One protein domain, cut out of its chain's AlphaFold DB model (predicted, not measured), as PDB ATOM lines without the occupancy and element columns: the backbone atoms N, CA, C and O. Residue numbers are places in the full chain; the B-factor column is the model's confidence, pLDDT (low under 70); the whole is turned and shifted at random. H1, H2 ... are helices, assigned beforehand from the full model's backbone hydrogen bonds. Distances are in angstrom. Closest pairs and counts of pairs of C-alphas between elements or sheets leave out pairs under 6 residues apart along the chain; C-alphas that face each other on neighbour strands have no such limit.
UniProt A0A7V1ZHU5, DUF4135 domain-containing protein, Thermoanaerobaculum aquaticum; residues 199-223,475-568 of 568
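This is residues 199 to 223 and 475 to 568 of the 568 residues of the protein "DUF4135 domain-containing protein" of Thermoanaerobaculum aquaticum (UniProt A0A7V1ZHU5). The longest helix, H1, packs slantwise along H5, which sits in the middle, and the hairpin of H2 and H3 covers the other side of H5. The short H4 sits near one end, and an unnamed tail, residues 549 to 568, runs on to the chain's last residue. The printed part has 119 residues with five named helices, H1 to H5 in order, and no named strand: all helix. It is compact, with a radius of gyration of the C-alphas of 13.4 A and spans of 45 by 30 by 23 A.

H1, residues 201 to 220, is 27.9 A long and begins with C-alpha 201 at (188.762, 246.065, 215.887). H5, residues 537 to 548, measures 16.6 A and ends with C-alpha 548 at (178.705, 247.594, 213.880). H2, residues 487 to 501, measures 21.0 A; H3, residues 504 to 519, 22.1 A; H4, residues 523 to 526, 5.4 A.

H1 touches H5 at a shallow tilt of 27 degrees, opposite ways, the closest C-alphas being those of Ala 209 and Leu 544, 5.7 A apart. With residues 201 to 208 alone, H1 touches H3 at a steep tilt of 50 degrees; the closest C-alphas, of Leu 205 and Ala 515, are 6.1 A apart. H2, H3 and H5 form an up and down bundle, each running against the one before. H2 and H3 are a hairpin, with C-alphas 491 and 510 closest at 4.5 A. H3 and H5 only just touch, with 3 pairs of C-alphas within 8 A, the closest being those of Thr 511 and Leu 547, 6.5 A apart. H4 is close to but not clearly touching H3, with C-alphas 517 and 523 closest at 6.8 A. In H1, H2, H3 and H5 every O i to N i+4 pair is within hydrogen-bond range; H4 is too short for such a pair.

The C-alphas farthest apart, of Ala 222 and Thr 568, are 45.3 A apart. Residues 224 to 474 are cut out, and C-alphas 223 and 475 are 32.5 A apart across the cut. Of the links printed whole, none is long. Residues 199, 475, 479 and 563 to 568 have pLDDT under 70.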
ATOM      1  N   GLU A 199     193.926 244.371 219.708       65.50
ATOM      2  CA  GLU A 199     192.497 244.415 220.012       65.50
ATOM      3  C   GLU A 199     191.702 243.995 218.778       65.50
ATOM      4  O   GLU A 199     192.000 244.462 217.678       65.50
ATOM      5  N   ASP A 200     190.681 243.149 218.959       71.06
ATOM      6  CA  ASP A 200     189.675 242.927 217.919       71.06
ATOM      7  C   ASP A 200     189.072 244.294 217.550       71.06
ATOM      8  O   ASP A 200     188.417 244.925 218.395       71.06
ATOM      9  N   PRO A 201     189.278 244.775 216.308       71.94
ATOM     10  CA  PRO A 201     188.762 246.065 215.887       71.94
ATOM     11  C   PRO A 201     187.252 246.184 216.112       71.94
ATOM     12  O   PRO A 201     186.782 247.261 216.472       71.94
ATOM     13  N   ARG A 202     186.487 245.089 215.982       74.19
ATOM     14  CA  ARG A 202     185.030 245.093 216.184       74.19
ATOM     15  C   ARG A 202     184.642 245.252 217.651       74.19
ATOM     16  O   ARG A 202     183.738 246.033 217.956       74.19
ATOM     17  N   ALA A 203     185.331 244.577 218.571       76.06
ATOM     18  CA  ALA A 203     185.140 244.794 220.006       76.06
ATOM     19  C   ALA A 203     185.429 246.256 220.390       76.06
ATOM     20  O   ALA A 203     184.647 246.886 221.106       76.06
ATOM     21  N   ARG A 204     186.499 246.833 219.826       82.31
ATOM     22  CA  ARG A 204     186.866 248.235 220.049       82.31
ATOM     23  C   ARG A 204     185.843 249.218 219.480       82.31
ATOM     24  O   ARG A 204     185.591 250.248 220.102       82.31
ATOM     25  N   LEU A 205     185.215 248.903 218.344       87.38
ATOM     26  CA  LEU A 205     184.151 249.727 217.763       87.38
ATOM     27  C   LEU A 205     182.928 249.850 218.678       87.38
ATOM     28  O   LEU A 205     182.359 250.935 218.763       87.38
ATOM     29  N   ARG A 206     182.528 248.781 219.383       87.12
ATOM     30  CA  ARG A 206     181.385 248.851 220.316       87.12
ATOM     31  C   ARG A 206     181.669 249.812 221.459       87.12
ATOM     32  O   ARG A 206     180.869 250.709 221.711       87.12
ATOM     33  N   GLN A 207     182.837 249.671 222.087       89.25
ATOM     34  CA  GLN A 207     183.291 250.605 223.115       89.25
ATOM     35  C   GLN A 207     183.334 252.039 222.571       89.25
ATOM     36  O   GLN A 207     182.833 252.962 223.214       89.25
ATOM     37  N   ALA A 208     183.887 252.218 221.368       91.44
ATOM     38  CA  ALA A 208     183.967 253.517 220.721       91.44
ATOM     39  C   ALA A 208     182.591 254.157 220.536       91.44
ATOM     40  O   ALA A 208     182.397 255.312 220.907       91.44
ATOM     41  N   ALA A 209     181.630 253.402 220.004       94.19
ATOM     42  CA  ALA A 209     180.276 253.882 219.777       94.19
ATOM     43  C   ALA A 209     179.590 254.270 221.094       94.19
ATOM     44  O   ALA A 209     179.002 255.345 221.171       94.19
ATOM     45  N   SER A 210     179.741 253.470 222.154       94.19
ATOM     46  CA  SER A 210     179.192 253.790 223.476       94.19
ATOM     47  C   SER A 210     179.805 255.053 224.093       94.19
ATOM     48  O   SER A 210     179.073 255.887 224.630       94.19
ATOM     49  N   GLU A 211     181.126 255.241 224.001       95.25
ATOM     50  CA  GLU A 211     181.797 256.448 224.508       95.25
ATOM     51  C   GLU A 211     181.433 257.699 223.699       95.25
ATOM     52  O   GLU A 211     181.209 258.767 224.272       95.25
ATOM     53  N   VAL A 212     181.341 257.573 222.373       95.62
ATOM     54  CA  VAL A 212     180.906 258.668 221.497       95.62
ATOM     55  C   VAL A 212     179.443 259.012 221.763       95.62
ATOM     56  O   VAL A 212     179.128 260.191 221.871       95.62
ATOM     57  N   ALA A 213     178.563 258.024 221.953       95.75
ATOM     58  CA  ALA A 213     177.173 258.253 222.344       95.75
ATOM     59  C   ALA A 213     177.076 258.966 223.704       95.75
ATOM     60  O   ALA A 213     176.283 259.890 223.866       95.75
ATOM     61  N   ALA A 214     177.908 258.598 224.682       93.75
ATOM     62  CA  ALA A 214     177.952 259.288 225.970       93.75
ATOM     63  C   ALA A 214     178.412 260.751 225.841       93.75
ATOM     64  O   ALA A 214     177.799 261.635 226.439       93.75
ATOM     65  N   ALA A 215     179.447 261.017 225.038       93.06
ATOM     66  CA  ALA A 215     179.901 262.378 224.750       93.06
ATOM     67  C   ALA A 215     178.846 263.184 223.975       93.06
ATOM     68  O   ALA A 215     178.635 264.363 224.255       93.06
ATOM     69  N   LEU A 216     178.141 262.538 223.044       92.81
ATOM     70  CA  LEU A 216     177.058 263.145 222.282       92.81
ATOM     71  C   LEU A 216     175.922 263.603 223.206       92.81
ATOM     72  O   LEU A 216     175.463 264.731 223.066       92.81
ATOM     73  N   ARG A 217     175.559 262.801 224.222       91.56
ATOM     74  CA  ARG A 217     174.571 263.193 225.248       91.56
ATOM     75  C   ARG A 217     174.934 264.460 226.006       91.56
ATOM     76  O   ARG A 217     174.058 265.245 226.353       91.56
ATOM     77  N   GLN A 218     176.219 264.666 226.270       86.88
ATOM     78  CA  GLN A 218     176.691 265.897 226.906       86.88
ATOM     79  C   GLN A 218     176.590 267.089 225.946       86.88
ATOM     80  O   GLN A 218     176.247 268.190 226.371       86.88
ATOM     81  N   GLY A 219     176.842 266.861 224.653       82.88
ATOM     82  CA  GLY A 219     176.651 267.855 223.594       82.88
ATOM     83  C   GLY A 219     175.196 268.307 223.447       82.88
ATOM     84  O   GLY A 219     174.957 269.505 223.301       82.88
ATOM     85  N   GLU A 220     174.230 267.386 223.571       86.56
ATOM     86  CA  GLU A 220     172.786 267.682 223.481       86.56
ATOM     87  C   GLU A 220     172.333 268.737 224.489       86.56
ATOM     88  O   GLU A 220     171.562 269.627 224.142       86.56
ATOM     89  N   ALA A 221     172.843 268.677 225.725       83.31
ATOM     90  CA  ALA A 221     172.500 269.632 226.782       83.31
ATOM     91  C   ALA A 221     172.922 271.074 226.456       83.31
ATOM     92  O   ALA A 221     172.472 272.020 227.098       83.31
ATOM     93  N   ALA A 222     173.810 271.237 225.479       80.94
ATOM     94  CA  ALA A 222     174.384 272.509 225.097       80.94
ATOM     95  C   ALA A 222     173.932 272.974 223.701       80.94
ATOM     96  O   ALA A 222     174.509 273.945 223.192       80.94
ATOM     97  N   LEU A 223     172.953 272.279 223.100       85.50
ATOM     98  CA  LEU A 223     172.253 272.688 221.884       85.50
ATOM     99  C   LEU A 223     171.291 273.834 222.201       85.50
ATOM    100  O   LEU A 223     170.472 273.723 223.115       85.50
ATOM    101  N   LEU A 475     194.460 255.160 203.243       63.38
ATOM    102  CA  LEU A 475     193.607 255.465 204.387       63.38
ATOM    103  C   LEU A 475     194.489 255.838 205.575       63.38
ATOM    104  O   LEU A 475     194.762 255.066 206.486       63.38
ATOM    105  N   LYS A 476     195.012 257.058 205.518       70.50
ATOM    106  CA  LYS A 476     195.783 257.669 206.591       70.50
ATOM    107  C   LYS A 476     194.861 258.561 207.385       70.50
ATOM    108  O   LYS A 476     194.200 259.417 206.789       70.50
ATOM    109  N   LEU A 477     194.877 258.410 208.705       76.12
ATOM    110  CA  LEU A 477     194.239 259.369 209.592       76.12
ATOM    111  C   LEU A 477     194.792 260.765 209.281       76.12
ATOM    112  O   LEU A 477     196.004 260.976 209.241       76.12
ATOM    113  N   SER A 478     193.897 261.693 208.973       70.62
ATOM    114  CA  SER A 478     194.245 263.083 208.700       70.62
ATOM    115  C   SER A 478     193.105 263.996 209.113       70.62
ATOM    116  O   SER A 478     191.942 263.601 209.063       70.62
ATOM    117  N   SER A 479     193.446 265.223 209.487       64.38
ATOM    118  CA  SER A 479     192.471 266.290 209.698       64.38
ATOM    119  C   SER A 479     191.963 266.826 208.340       64.38
ATOM    120  O   SER A 479     192.747 266.821 207.379       64.38
ATOM    121  N   PRO A 480     190.696 267.273 208.225       78.38
ATOM    122  CA  PRO A 480     189.651 267.226 209.256       78.38
ATOM    123  C   PRO A 480     189.156 265.797 209.528       78.38
ATOM    124  O   PRO A 480     189.386 264.880 208.740       78.38
ATOM    125  N   LEU A 481     188.458 265.588 210.647       86.38
ATOM    126  CA  LEU A 481     187.884 264.280 210.989       86.38
ATOM    127  C   LEU A 481     186.463 264.054 210.460       86.38
ATOM    128  O   LEU A 481     186.017 262.917 210.468       86.38
ATOM    129  N   SER A 482     185.794 265.089 209.958       89.56
ATOM    130  CA  SER A 482     184.373 265.112 209.587       89.56
ATOM    131  C   SER A 482     183.891 264.008 208.626       89.56
ATOM    132  O   SER A 482     184.659 263.434 207.846       89.56
ATOM    133  N   LEU A 483     182.578 263.755 208.630       94.00
ATOM    134  CA  LEU A 483     181.912 262.873 207.665       94.00
ATOM    135  C   LEU A 483     181.918 263.478 206.243       94.00
ATOM    136  O   LEU A 483     182.076 262.760 205.261       94.00
ATOM    137  N   CYS A 484     181.828 264.807 206.117       91.12
ATOM    138  CA  CYS A 484     181.771 265.508 204.829       91.12
ATOM    139  C   CYS A 484     183.078 265.441 204.015       91.12
ATOM    140  O   CYS A 484     183.069 265.196 202.806       91.12
ATOM    141  N   CYS A 485     184.226 265.677 204.653       84.31
ATOM    142  CA  CYS A 485     185.509 265.771 203.947       84.31
ATOM    143  C   CYS A 485     186.707 265.223 204.730       84.31
ATOM    144  O   CYS A 485     187.852 265.427 204.324       84.31
ATOM    145  N   GLY A 486     186.451 264.527 205.836       85.19
ATOM    146  CA  GLY A 486     187.476 264.068 206.755       85.19
ATOM    147  C   GLY A 486     187.733 262.566 206.754       85.19
ATOM    148  O   GLY A 486     187.352 261.816 205.852       85.19
ATOM    149  N   SER A 487     188.448 262.116 207.784       87.94
ATOM    150  CA  SER A 487     188.767 260.694 207.979       87.94
ATOM    151  C   SER A 487     187.529 259.814 208.148       87.94
ATOM    152  O   SER A 487     187.521 258.717 207.596       87.94
ATOM    153  N   ILE A 488     186.482 260.302 208.824       94.00
ATOM    154  CA  ILE A 488     185.210 259.572 208.938       94.00
ATOM    155  C   ILE A 488     184.587 259.398 207.552       94.00
ATOM    156  O   ILE A 488     184.249 258.282 207.182       94.00
ATOM    157  N   GLY A 489     184.525 260.460 206.744       92.56
ATOM    158  CA  GLY A 489     184.001 260.378 205.378       92.56
ATOM    159  C   GLY A 489     184.743 259.368 204.504       92.56
ATOM    160  O   GLY A 489     184.131 258.590 203.786       92.56
ATOM    161  N   ARG A 490     186.076 259.316 204.583       88.19
ATOM    162  CA  ARG A 490     186.868 258.337 203.810       88.19
ATOM    163  C   ARG A 490     186.665 256.901 204.287       88.19
ATOM    164  O   ARG A 490     186.639 255.991 203.457       88.19
ATOM    165  N   SER A 491     186.520 256.714 205.595       92.62
ATOM    166  CA  SER A 491     186.163 255.428 206.190       92.62
ATOM    167  C   SER A 491     184.782 254.973 205.709       92.62
ATOM    168  O   SER A 491     184.638 253.872 205.188       92.62
ATOM    169  N   GLU A 492     183.791 255.863 205.758       94.75
ATOM    170  CA  GLU A 492     182.421 255.617 205.296       94.75
ATOM    171  C   GLU A 492     182.367 255.266 203.805       94.75
ATOM    172  O   GLU A 492     181.728 254.295 203.415       94.75
ATOM    173  N   ILE A 493     183.089 256.000 202.959       92.56
ATOM    174  CA  ILE A 493     183.149 255.709 201.520       92.56
ATOM    175  C   ILE A 493     183.814 254.351 201.268       92.56
ATOM    176  O   ILE A 493     183.381 253.614 200.387       92.56
ATOM    177  N   SER A 494     184.830 253.985 202.054       91.00
ATOM    178  CA  SER A 494     185.457 252.660 201.959       91.00
ATOM    179  C   SER A 494     184.484 251.548 202.352       91.00
ATOM    180  O   SER A 494     184.428 250.538 201.653       91.00
ATOM    181  N   LEU A 495     183.669 251.766 203.391       93.38
ATOM    182  CA  LEU A 495     182.590 250.857 203.780       93.38
ATOM    183  C   LEU A 495     181.553 250.706 202.658       93.38
ATOM    184  O   LEU A 495     181.282 249.585 202.251       93.38
ATOM    185  N   ILE A 496     181.045 251.811 202.096       93.06
ATOM    186  CA  ILE A 496     180.063 251.790 200.992       93.06
ATOM    187  C   ILE A 496     180.590 250.987 199.797       93.06
ATOM    188  O   ILE A 496     179.878 250.166 199.226       93.06
ATOM    189  N   ILE A 497     181.841 251.227 199.395       90.00
ATOM    190  CA  ILE A 497     182.437 250.529 198.251       90.00
ATOM    191  C   ILE A 497     182.658 249.049 198.578       90.00
ATOM    192  O   ILE A 497     182.466 248.215 197.697       90.00
ATOM    193  N   GLY A 498     183.062 248.737 199.812       89.06
ATOM    194  CA  GLY A 498     183.200 247.368 200.300       89.06
ATOM    195  C   GLY A 498     181.879 246.606 200.244       89.06
ATOM    196  O   GLY A 498     181.850 245.516 199.683       89.06
ATOM    197  N   GLU A 499     180.785 247.209 200.720       90.06
ATOM    198  CA  GLU A 499     179.432 246.637 200.661       90.06
ATOM    199  C   GLU A 499     178.990 246.385 199.211       90.06
ATOM    200  O   GLU A 499     178.635 245.262 198.859       90.06
ATOM    201  N   LEU A 500     179.104 247.393 198.338       86.50
ATOM    202  CA  LEU A 500     178.700 247.282 196.930       86.50
ATOM    203  C   LEU A 500     179.517 246.250 196.144       86.50
ATOM    204  O   LEU A 500     179.014 245.667 195.187       86.50
ATOM    205  N   ALA A 501     180.790 246.066 196.496       82.94
ATOM    206  CA  ALA A 501     181.695 245.161 195.792       82.94
ATOM    207  C   ALA A 501     181.811 243.772 196.439       82.94
ATOM    208  O   ALA A 501     182.470 242.911 195.859       82.94
ATOM    209  N   GLY A 502     181.246 243.568 197.633       82.12
ATOM    210  CA  GLY A 502     181.541 242.396 198.461       82.12
ATOM    211  C   GLY A 502     183.026 242.285 198.849       82.12
ATOM    212  O   GLY A 502     183.536 241.181 199.002       82.12
ATOM    213  N   ASP A 503     183.748 243.409 198.957       81.75
ATOM    214  CA  ASP A 503     185.184 243.434 199.280       81.75
ATOM    215  C   ASP A 503     185.383 243.577 200.798       81.75
ATOM    216  O   ASP A 503     185.431 244.687 201.340       81.75
ATOM    217  N   GLU A 504     185.520 242.441 201.488       84.50
ATOM    218  CA  GLU A 504     185.748 242.382 202.942       84.50
ATOM    219  C   GLU A 504     186.983 243.161 203.387       84.50
ATOM    220  O   GLU A 504     186.960 243.825 204.422       84.50
ATOM    221  N   ARG A 505     188.037 243.190 202.566       82.31
ATOM    222  CA  ARG A 505     189.257 243.930 202.890       82.31
ATOM    223  C   ARG A 505     188.975 245.426 203.002       82.31
ATOM    224  O   ARG A 505     189.548 246.085 203.861       82.31
ATOM    225  N   LEU A 506     188.106 245.983 202.158       83.19
ATOM    226  CA  LEU A 506     187.726 247.398 202.255       83.19
ATOM    227  C   LEU A 506     186.890 247.703 203.496       83.19
ATOM    228  O   LEU A 506     187.086 248.750 204.117       83.19
ATOM    229  N   MET A 507     186.001 246.785 203.875       87.69
ATOM    230  CA  MET A 507     185.212 246.901 205.103       87.69
ATOM    231  C   MET A 507     186.107 246.817 206.350       87.69
ATOM    232  O   MET A 507     185.947 247.600 207.292       87.69
ATOM    233  N   ASP A 508     187.113 245.944 206.328       84.62
ATOM    234  CA  ASP A 508     188.119 245.831 207.383       84.62
ATOM    235  C   ASP A 508     189.000 247.078 207.482       84.62
ATOM    236  O   ASP A 508     189.308 247.537 208.581       84.62
ATOM    237  N   GLU A 509     189.409 247.663 206.355       84.38
ATOM    238  CA  GLU A 509     190.189 248.903 206.360       84.38
ATOM    239  C   GLU A 509     189.375 250.103 206.874       84.38
ATOM    240  O   GLU A 509     189.908 250.920 207.630       84.38
ATOM    241  N   ALA A 510     188.079 250.187 206.552       90.44
ATOM    242  CA  ALA A 510     187.176 251.172 207.155       90.44
ATOM    243  C   ALA A 510     187.094 250.984 208.681       90.44
ATOM    244  O   ALA A 510     187.303 251.918 209.459       90.44
ATOM    245  N   THR A 511     186.900 249.740 209.121       89.75
ATOM    246  CA  THR A 511     186.874 249.367 210.541       89.75
ATOM    247  C   THR A 511     188.167 249.763 211.261       89.75
ATOM    248  O   THR A 511     188.128 250.413 212.310       89.75
ATOM    249  N   LYS A 512     189.331 249.440 210.684       85.31
ATOM    250  CA  LYS A 512     190.647 249.801 211.232       85.31
ATOM    251  C   LYS A 512     190.836 251.311 211.312       85.31
ATOM    252  O   LYS A 512     191.348 251.797 212.319       85.31
ATOM    253  N   LEU A 513     190.420 252.065 210.292       87.19
ATOM    254  CA  LEU A 513     190.540 253.523 210.300       87.19
ATOM    255  C   LEU A 513     189.666 254.153 211.393       87.19
ATOM    256  O   LEU A 513     190.135 255.053 212.091       87.19
ATOM    257  N   ALA A 514     188.437 253.672 211.584       90.75
ATOM    258  CA  ALA A 514     187.562 254.137 212.658       90.75
ATOM    259  C   ALA A 514     188.101 253.771 214.053       90.75
ATOM    260  O   ALA A 514     188.115 254.620 214.948       90.75
ATOM    261  N   ALA A 515     188.626 252.554 214.231       87.00
ATOM    262  CA  ALA A 515     189.263 252.126 215.479       87.00
ATOM    263  C   ALA A 515     190.535 252.937 215.793       87.00
ATOM    264  O   ALA A 515     190.754 253.338 216.942       87.00
ATOM    265  N   LEU A 516     191.350 253.234 214.774       85.31
ATOM    266  CA  LEU A 516     192.522 254.105 214.876       85.31
ATOM    267  C   LEU A 516     192.111 255.532 215.249       85.31
ATOM    268  O   LEU A 516     192.691 256.140 216.151       85.31
ATOM    269  N   LEU A 517     191.084 256.066 214.585       88.62
ATOM    270  CA  LEU A 517     190.537 257.379 214.893       88.62
ATOM    271  C   LEU A 517     190.086 257.459 216.356       88.62
ATOM    272  O   LEU A 517     190.483 258.382 217.073       88.62
ATOM    273  N   PHE A 518     189.304 256.483 216.815       89.06
ATOM    274  CA  PHE A 518     188.841 256.425 218.194       89.06
ATOM    275  C   PHE A 518     190.013 256.362 219.186       89.06
ATOM    276  O   PHE A 518     190.112 257.201 220.085       89.06
ATOM    277  N   SER A 519     190.945 255.431 218.967       84.88
ATOM    278  CA  SER A 519     192.082 255.183 219.865       84.88
ATOM    279  C   SER A 519     193.077 256.345 219.913       84.88
ATOM    280  O   SER A 519     193.781 256.511 220.903       84.88
ATOM    281  N   SER A 520     193.109 257.195 218.883       84.56
ATOM    282  CA  SER A 520     193.939 258.408 218.880       84.56
ATOM    283  C   SER A 520     193.429 259.488 219.838       84.56
ATOM    284  O   SER A 520     194.155 260.424 220.176       84.56
ATOM    285  N   GLY A 521     192.156 259.415 220.243       86.19
ATOM    286  CA  GLY A 521     191.493 260.456 221.025       86.19
ATOM    287  C   GLY A 521     191.322 261.789 220.283       86.19
ATOM    288  O   GLY A 521     190.847 262.753 220.883       86.19
ATOM    289  N   LEU A 522     191.683 261.873 218.994       84.88
ATOM    290  CA  LEU A 522     191.536 263.095 218.195       84.88
ATOM    291  C   LEU A 522     190.069 263.498 218.028       84.88
ATOM    292  O   LEU A 522     189.769 264.688 217.987       84.88
ATOM    293  N   TRP A 523     189.153 262.529 218.015       90.00
ATOM    294  CA  TRP A 523     187.714 262.776 217.930       90.00
ATOM    295  C   TRP A 523     187.195 263.680 219.059       90.00
ATOM    296  O   TRP A 523     186.381 264.549 218.794       90.00
ATOM    297  N   ARG A 524     187.729 263.570 220.286       88.88
ATOM    298  CA  ARG A 524     187.348 264.439 221.421       88.88
ATOM    299  C   ARG A 524     187.783 265.896 221.251       88.88
ATOM    300  O   ARG A 524     187.339 266.756 221.997       88.88
ATOM    301  N   ARG A 525     188.738 266.156 220.353       82.19
ATOM    302  CA  ARG A 525     189.392 267.464 220.196       82.19
ATOM    303  C   ARG A 525     189.006 268.166 218.906       82.19
ATOM    304  O   ARG A 525     188.971 269.388 218.884       82.19
ATOM    305  N   GLU A 526     188.823 267.407 217.830       83.00
ATOM    306  CA  GLU A 526     188.565 267.957 216.495       83.00
ATOM    307  C   GLU A 526     187.096 267.848 216.074       83.00
ATOM    308  O   GLU A 526     186.707 268.548 215.143       83.00
ATOM    309  N   LEU A 527     186.290 266.991 216.710       87.75
ATOM    310  CA  LEU A 527     184.852 266.950 216.450       87.75
ATOM    311  C   LEU A 527     184.125 267.780 217.495       87.75
ATOM    312  O   LEU A 527     184.307 267.580 218.693       87.75
ATOM    313  N   ASP A 528     183.285 268.686 217.013       84.25
ATOM    314  CA  ASP A 528     182.411 269.487 217.855       84.25
ATOM    315  C   ASP A 528     181.271 268.605 218.404       84.25
ATOM    316  O   ASP A 528     180.515 268.029 217.608       84.25
ATOM    317  N   PRO A 529     181.115 268.485 219.737       83.88
ATOM    318  CA  PRO A 529     179.976 267.800 220.342       83.88
ATOM    319  C   PRO A 529     178.626 268.443 220.022       83.88
ATOM    320  O   PRO A 529     177.613 267.754 220.082       83.88
ATOM    321  N   LYS A 530     178.614 269.733 219.668       83.75
ATOM    322  CA  LYS A 530     177.430 270.476 219.211       83.75
ATOM    323  C   LYS A 530     177.312 270.524 217.684       83.75
ATOM    324  O   LYS A 530     176.373 271.112 217.153       83.75
ATOM    325  N   GLY A 531     178.286 269.950 216.975       88.00
ATOM    326  CA  GLY A 531     178.310 269.919 215.518       88.00
ATOM    327  C   GLY A 531     177.195 269.049 214.937       88.00
ATOM    328  O   GLY A 531     176.472 268.355 215.649       88.00
ATOM    329  N   GLY A 532     177.057 269.077 213.615       91.75
ATOM    330  CA  GLY A 532     176.021 268.325 212.919       91.75
ATOM    331  C   GLY A 532     176.467 266.940 212.458       91.75
ATOM    332  O   GLY A 532     177.588 266.496 212.713       91.75
ATOM    333  N   LEU A 533     175.600 266.257 211.708       96.12
ATOM    334  CA  LEU A 533     175.912 264.947 211.126       96.12
ATOM    335  C   LEU A 533     177.135 264.999 210.204       96.12
ATOM    336  O   LEU A 533     177.908 264.051 210.136       96.12
ATOM    337  N   PHE A 534     177.343 266.105 209.495       93.88
ATOM    338  CA  PHE A 534     178.388 266.175 208.475       93.88
ATOM    339  C   PHE A 534     179.743 266.663 208.997       93.88
ATOM    340  O   PHE A 534     180.748 266.473 208.308       93.88
ATOM    341  N   ASP A 535     179.803 267.250 210.194       88.06
ATOM    342  CA  ASP A 535     181.012 267.879 210.739       88.06
ATOM    343  C   ASP A 535     181.252 267.720 212.248       88.06
ATOM    344  O   ASP A 535     182.309 268.135 212.724       88.06
ATOM    345  N   GLY A 536     180.349 267.070 212.982       92.19
ATOM    346  CA  GLY A 536     180.454 266.862 214.424       92.19
ATOM    347  C   GLY A 536     180.400 265.400 214.863       92.19
ATOM    348  O   GLY A 536     180.534 264.463 214.067       92.19
ATOM    349  N   LEU A 537     180.184 265.213 216.168       94.56
ATOM    350  CA  LEU A 537     180.009 263.894 216.784       94.56
ATOM    351  C   LEU A 537     178.831 263.067 216.238       94.56
ATOM    352  O   LEU A 537     179.030 261.852 216.125       94.56
ATOM    353  N   PRO A 538     177.661 263.633 215.852       96.56
ATOM    354  CA  PRO A 538     176.581 262.820 215.289       96.56
ATOM    355  C   PRO A 538     177.041 262.005 214.070       96.56
ATOM    356  O   PRO A 538     176.725 260.822 213.957       96.56
ATOM    357  N   GLY A 539     177.875 262.594 213.205       97.00
ATOM    358  CA  GLY A 539     178.463 261.906 212.050       97.00
ATOM    359  C   GLY A 539     179.365 260.739 212.415       97.00
ATOM    360  O   GLY A 539     179.384 259.720 211.724       97.00
ATOM    361  N   PHE A 540     180.108 260.872 213.515       96.94
ATOM    362  CA  PHE A 540     180.972 259.798 213.983       96.94
ATOM    363  C   PHE A 540     180.164 258.655 214.589       96.94
ATOM    364  O   PHE A 540     180.413 257.502 214.245       96.94
ATOM    365  N   LEU A 541     179.166 258.965 215.427       97.56
ATOM    366  CA  LEU A 541     178.278 257.950 215.994       97.56
ATOM    367  C   LEU A 541     177.525 257.194 214.895       97.56
ATOM    368  O   LEU A 541     177.458 255.965 214.931       97.56
ATOM    369  N   PHE A 542     177.014 257.920 213.897       97.94
ATOM    370  CA  PHE A 542     176.370 257.331 212.729       97.94
ATOM    371  C   PHE A 542     177.299 256.333 212.025       97.94
ATOM    372  O   PHE A 542     176.942 255.167 211.855       97.94
ATOM    373  N   HIS A 543     178.522 256.752 211.689       97.38
ATOM    374  CA  HIS A 543     179.488 255.888 211.010       97.38
ATOM    375  C   HIS A 543     179.889 254.659 211.848       97.38
ATOM    376  O   HIS A 543     179.937 253.546 211.326       97.38
ATOM    377  N   LEU A 544     180.128 254.826 213.154       97.25
ATOM    378  CA  LEU A 544     180.421 253.704 214.055       97.25
ATOM    379  C   LEU A 544     179.259 252.704 214.105       97.25
ATOM    380  O   LEU A 544     179.488 251.499 214.069       97.25
ATOM    381  N   SER A 545     178.019 253.194 214.123       96.56
ATOM    382  CA  SER A 545     176.820 252.350 214.114       96.56
ATOM    383  C   SER A 545     176.711 251.528 212.825       96.56
ATOM    384  O   SER A 545     176.400 250.339 212.882       96.56
ATOM    385  N   ARG A 546     177.054 252.120 211.671       95.69
ATOM    386  CA  ARG A 546     177.129 251.390 210.394       95.69
ATOM    387  C   ARG A 546     178.204 250.310 210.391       95.69
ATOM    388  O   ARG A 546     177.955 249.220 209.897       95.69
ATOM    389  N   LEU A 547     179.381 250.579 210.959       95.06
ATOM    390  CA  LEU A 547     180.444 249.573 211.064       95.06
ATOM    391  C   LEU A 547     180.078 248.409 211.999       95.06
ATOM    392  O   LEU A 547     180.592 247.306 211.828       95.06
ATOM    393  N   LEU A 548     179.203 248.640 212.984       93.06
ATOM    394  CA  LEU A 548     178.705 247.594 213.880       93.06
ATOM    395  C   LEU A 548     177.647 246.699 213.229       93.06
ATOM    396  O   LEU A 548     177.606 245.510 213.540       93.06
ATOM    397  N   LEU A 549     176.830 247.248 212.325       90.12
ATOM    398  CA  LEU A 549     175.851 246.503 211.531       90.12
ATOM    399  C   LEU A 549     175.951 246.835 210.024       90.12
ATOM    400  O   LEU A 549     175.007 247.417 209.465       90.12
ATOM    401  N   PRO A 550     177.051 246.446 209.342       86.06
ATOM    402  CA  PRO A 550     177.163 246.606 207.894       86.06
ATOM    403  C   PRO A 550     175.985 245.912 207.207       86.06
ATOM    404  O   PRO A 550     175.522 244.864 207.665       86.06
ATOM    405  N   GLY A 551     175.450 246.490 206.136       83.75
ATOM    406  CA  GLY A 551     174.288 245.918 205.452       83.75
ATOM    407  C   GLY A 551     172.918 246.306 206.031       83.75
ATOM    408  O   GLY A 551     171.945 246.334 205.278       83.75
ATOM    409  N   GLN A 552     172.804 246.618 207.330       88.62
ATOM    410  CA  GLN A 552     171.500 246.889 207.971       88.62
ATOM    411  C   GLN A 552     171.199 248.377 208.148       88.62
ATOM    412  O   GLN A 552     170.045 248.784 208.054       88.62
ATOM    413  N   VAL A 553     172.228 249.186 208.402       92.75
ATOM    414  CA  VAL A 553     172.107 250.647 208.432       92.75
ATOM    415  C   VAL A 553     172.693 251.182 207.132       92.75
ATOM    416  O   VAL A 553     173.894 251.045 206.879       92.75
ATOM    417  N   GLY A 554     171.852 251.765 206.280       92.62
ATOM    418  CA  GLY A 554     172.275 252.369 205.022       92.62
ATOM    419  C   GLY A 554     173.073 253.658 205.196       92.62
ATOM    420  O   GLY A 554     173.128 254.243 206.277       92.62
ATOM    421  N   SER A 555     173.752 254.083 204.129       94.81
ATOM    422  CA  SER A 555     174.552 255.310 204.166       94.81
ATOM    423  C   SER A 555     173.745 256.547 203.802       94.81
ATOM    424  O   SER A 555     173.250 256.673 202.677       94.81
ATOM    425  N   VAL A 556     173.801 257.548 204.681       95.94
ATOM    426  CA  VAL A 556     173.357 258.912 204.370       95.94
ATOM    427  C   VAL A 556     174.158 259.536 203.219       95.94
ATOM    428  O   VAL A 556     173.626 260.343 202.470       95.94
ATOM    429  N   LEU A 557     175.422 259.143 202.996       96.06
ATOM    430  CA  LEU A 557     176.256 259.748 201.946       96.06
ATOM    431  C   LEU A 557     175.797 259.408 200.524       96.06
ATOM    432  O   LEU A 557     176.208 260.080 199.580       96.06
ATOM    433  N   VAL A 558     174.972 258.374 200.362       95.00
ATOM    434  CA  VAL A 558     174.411 257.975 199.065       95.00
ATOM    435  C   VAL A 558     172.888 257.841 199.101       95.00
ATOM    436  O   VAL A 558     172.325 257.232 198.195       95.00
ATOM    437  N   GLY A 559     172.213 258.362 200.131       92.06
ATOM    438  CA  GLY A 559     170.753 258.285 200.259       92.06
ATOM    439  C   GLY A 559     170.198 256.860 200.366       92.06
ATOM    440  O   GLY A 559     169.145 256.583 199.807       92.06
ATOM    441  N   GLY A 560     170.920 255.934 201.010       88.44
ATOM    442  CA  GLY A 560     170.482 254.542 201.183       88.44
ATOM    443  C   GLY A 560     169.969 254.261 202.595       88.44
ATOM    444  O   GLY A 560     170.581 254.703 203.561       88.44
ATOM    445  N   VAL A 561     168.883 253.492 202.719       85.12
ATOM    446  CA  VAL A 561     168.274 253.118 204.016       85.12
ATOM    447  C   VAL A 561     168.715 251.730 204.479       85.12
ATOM    448  O   VAL A 561     168.998 251.530 205.659       85.12
ATOM    449  N   GLU A 562     168.851 250.789 203.552       83.62
ATOM    450  CA  GLU A 562     169.555 249.523 203.770       83.62
ATOM    451  C   GLU A 562     171.025 249.669 203.350       83.62
ATOM    452  O   GLU A 562     171.407 250.637 202.681       83.62
ATOM    453  N   GLY A 563     171.872 248.716 203.743       66.19
ATOM    454  CA  GLY A 563     173.255 248.689 203.279       66.19
ATOM    455  C   GLY A 563     173.350 248.617 201.758       66.19
ATOM    456  O   GLY A 563     172.428 248.168 201.072       66.19
ATOM    457  N   ALA A 564     174.463 249.118 201.231       60.03
ATOM    458  CA  ALA A 564     174.590 249.349 199.805       60.03
ATOM    459  C   ALA A 564     174.622 248.012 199.041       60.03
ATOM    460  O   ALA A 564     175.552 247.223 199.190       60.03
ATOM    461  N   LYS A 565     173.592 247.763 198.227       60.97
ATOM    462  CA  LYS A 565     173.484 246.593 197.348       60.97
ATOM    463  C   LYS A 565     173.666 247.037 195.894       60.97
ATOM    464  O   LYS A 565     173.268 248.158 195.562       60.97
ATOM    465  N   PRO A 566     174.258 246.203 195.023       56.97
ATOM    466  CA  PRO A 566     174.221 246.454 193.592       56.97
ATOM    467  C   PRO A 566     172.767 246.580 193.141       56.97
ATOM    468  O   PRO A 566     171.932 245.758 193.518       56.97
ATOM    469  N   TRP A 567     172.474 247.593 192.331       61.44
ATOM    470  CA  TRP A 567     171.197 247.640 191.633       61.44
ATOM    471  C   TRP A 567     171.181 246.509 190.593       61.44
ATOM    472  O   TRP A 567     172.099 246.421 189.773       61.44
ATOM    473  N   THR A 568     170.202 245.607 190.712       52.09
ATOM    474  CA  THR A 568     170.029 244.400 189.882       52.09
ATOM    475  C   THR A 568     169.158 244.654 188.668       52.09
ATOM    476  O   THR A 568     168.078 245.261 188.866       52.09
TER     477      THR A 568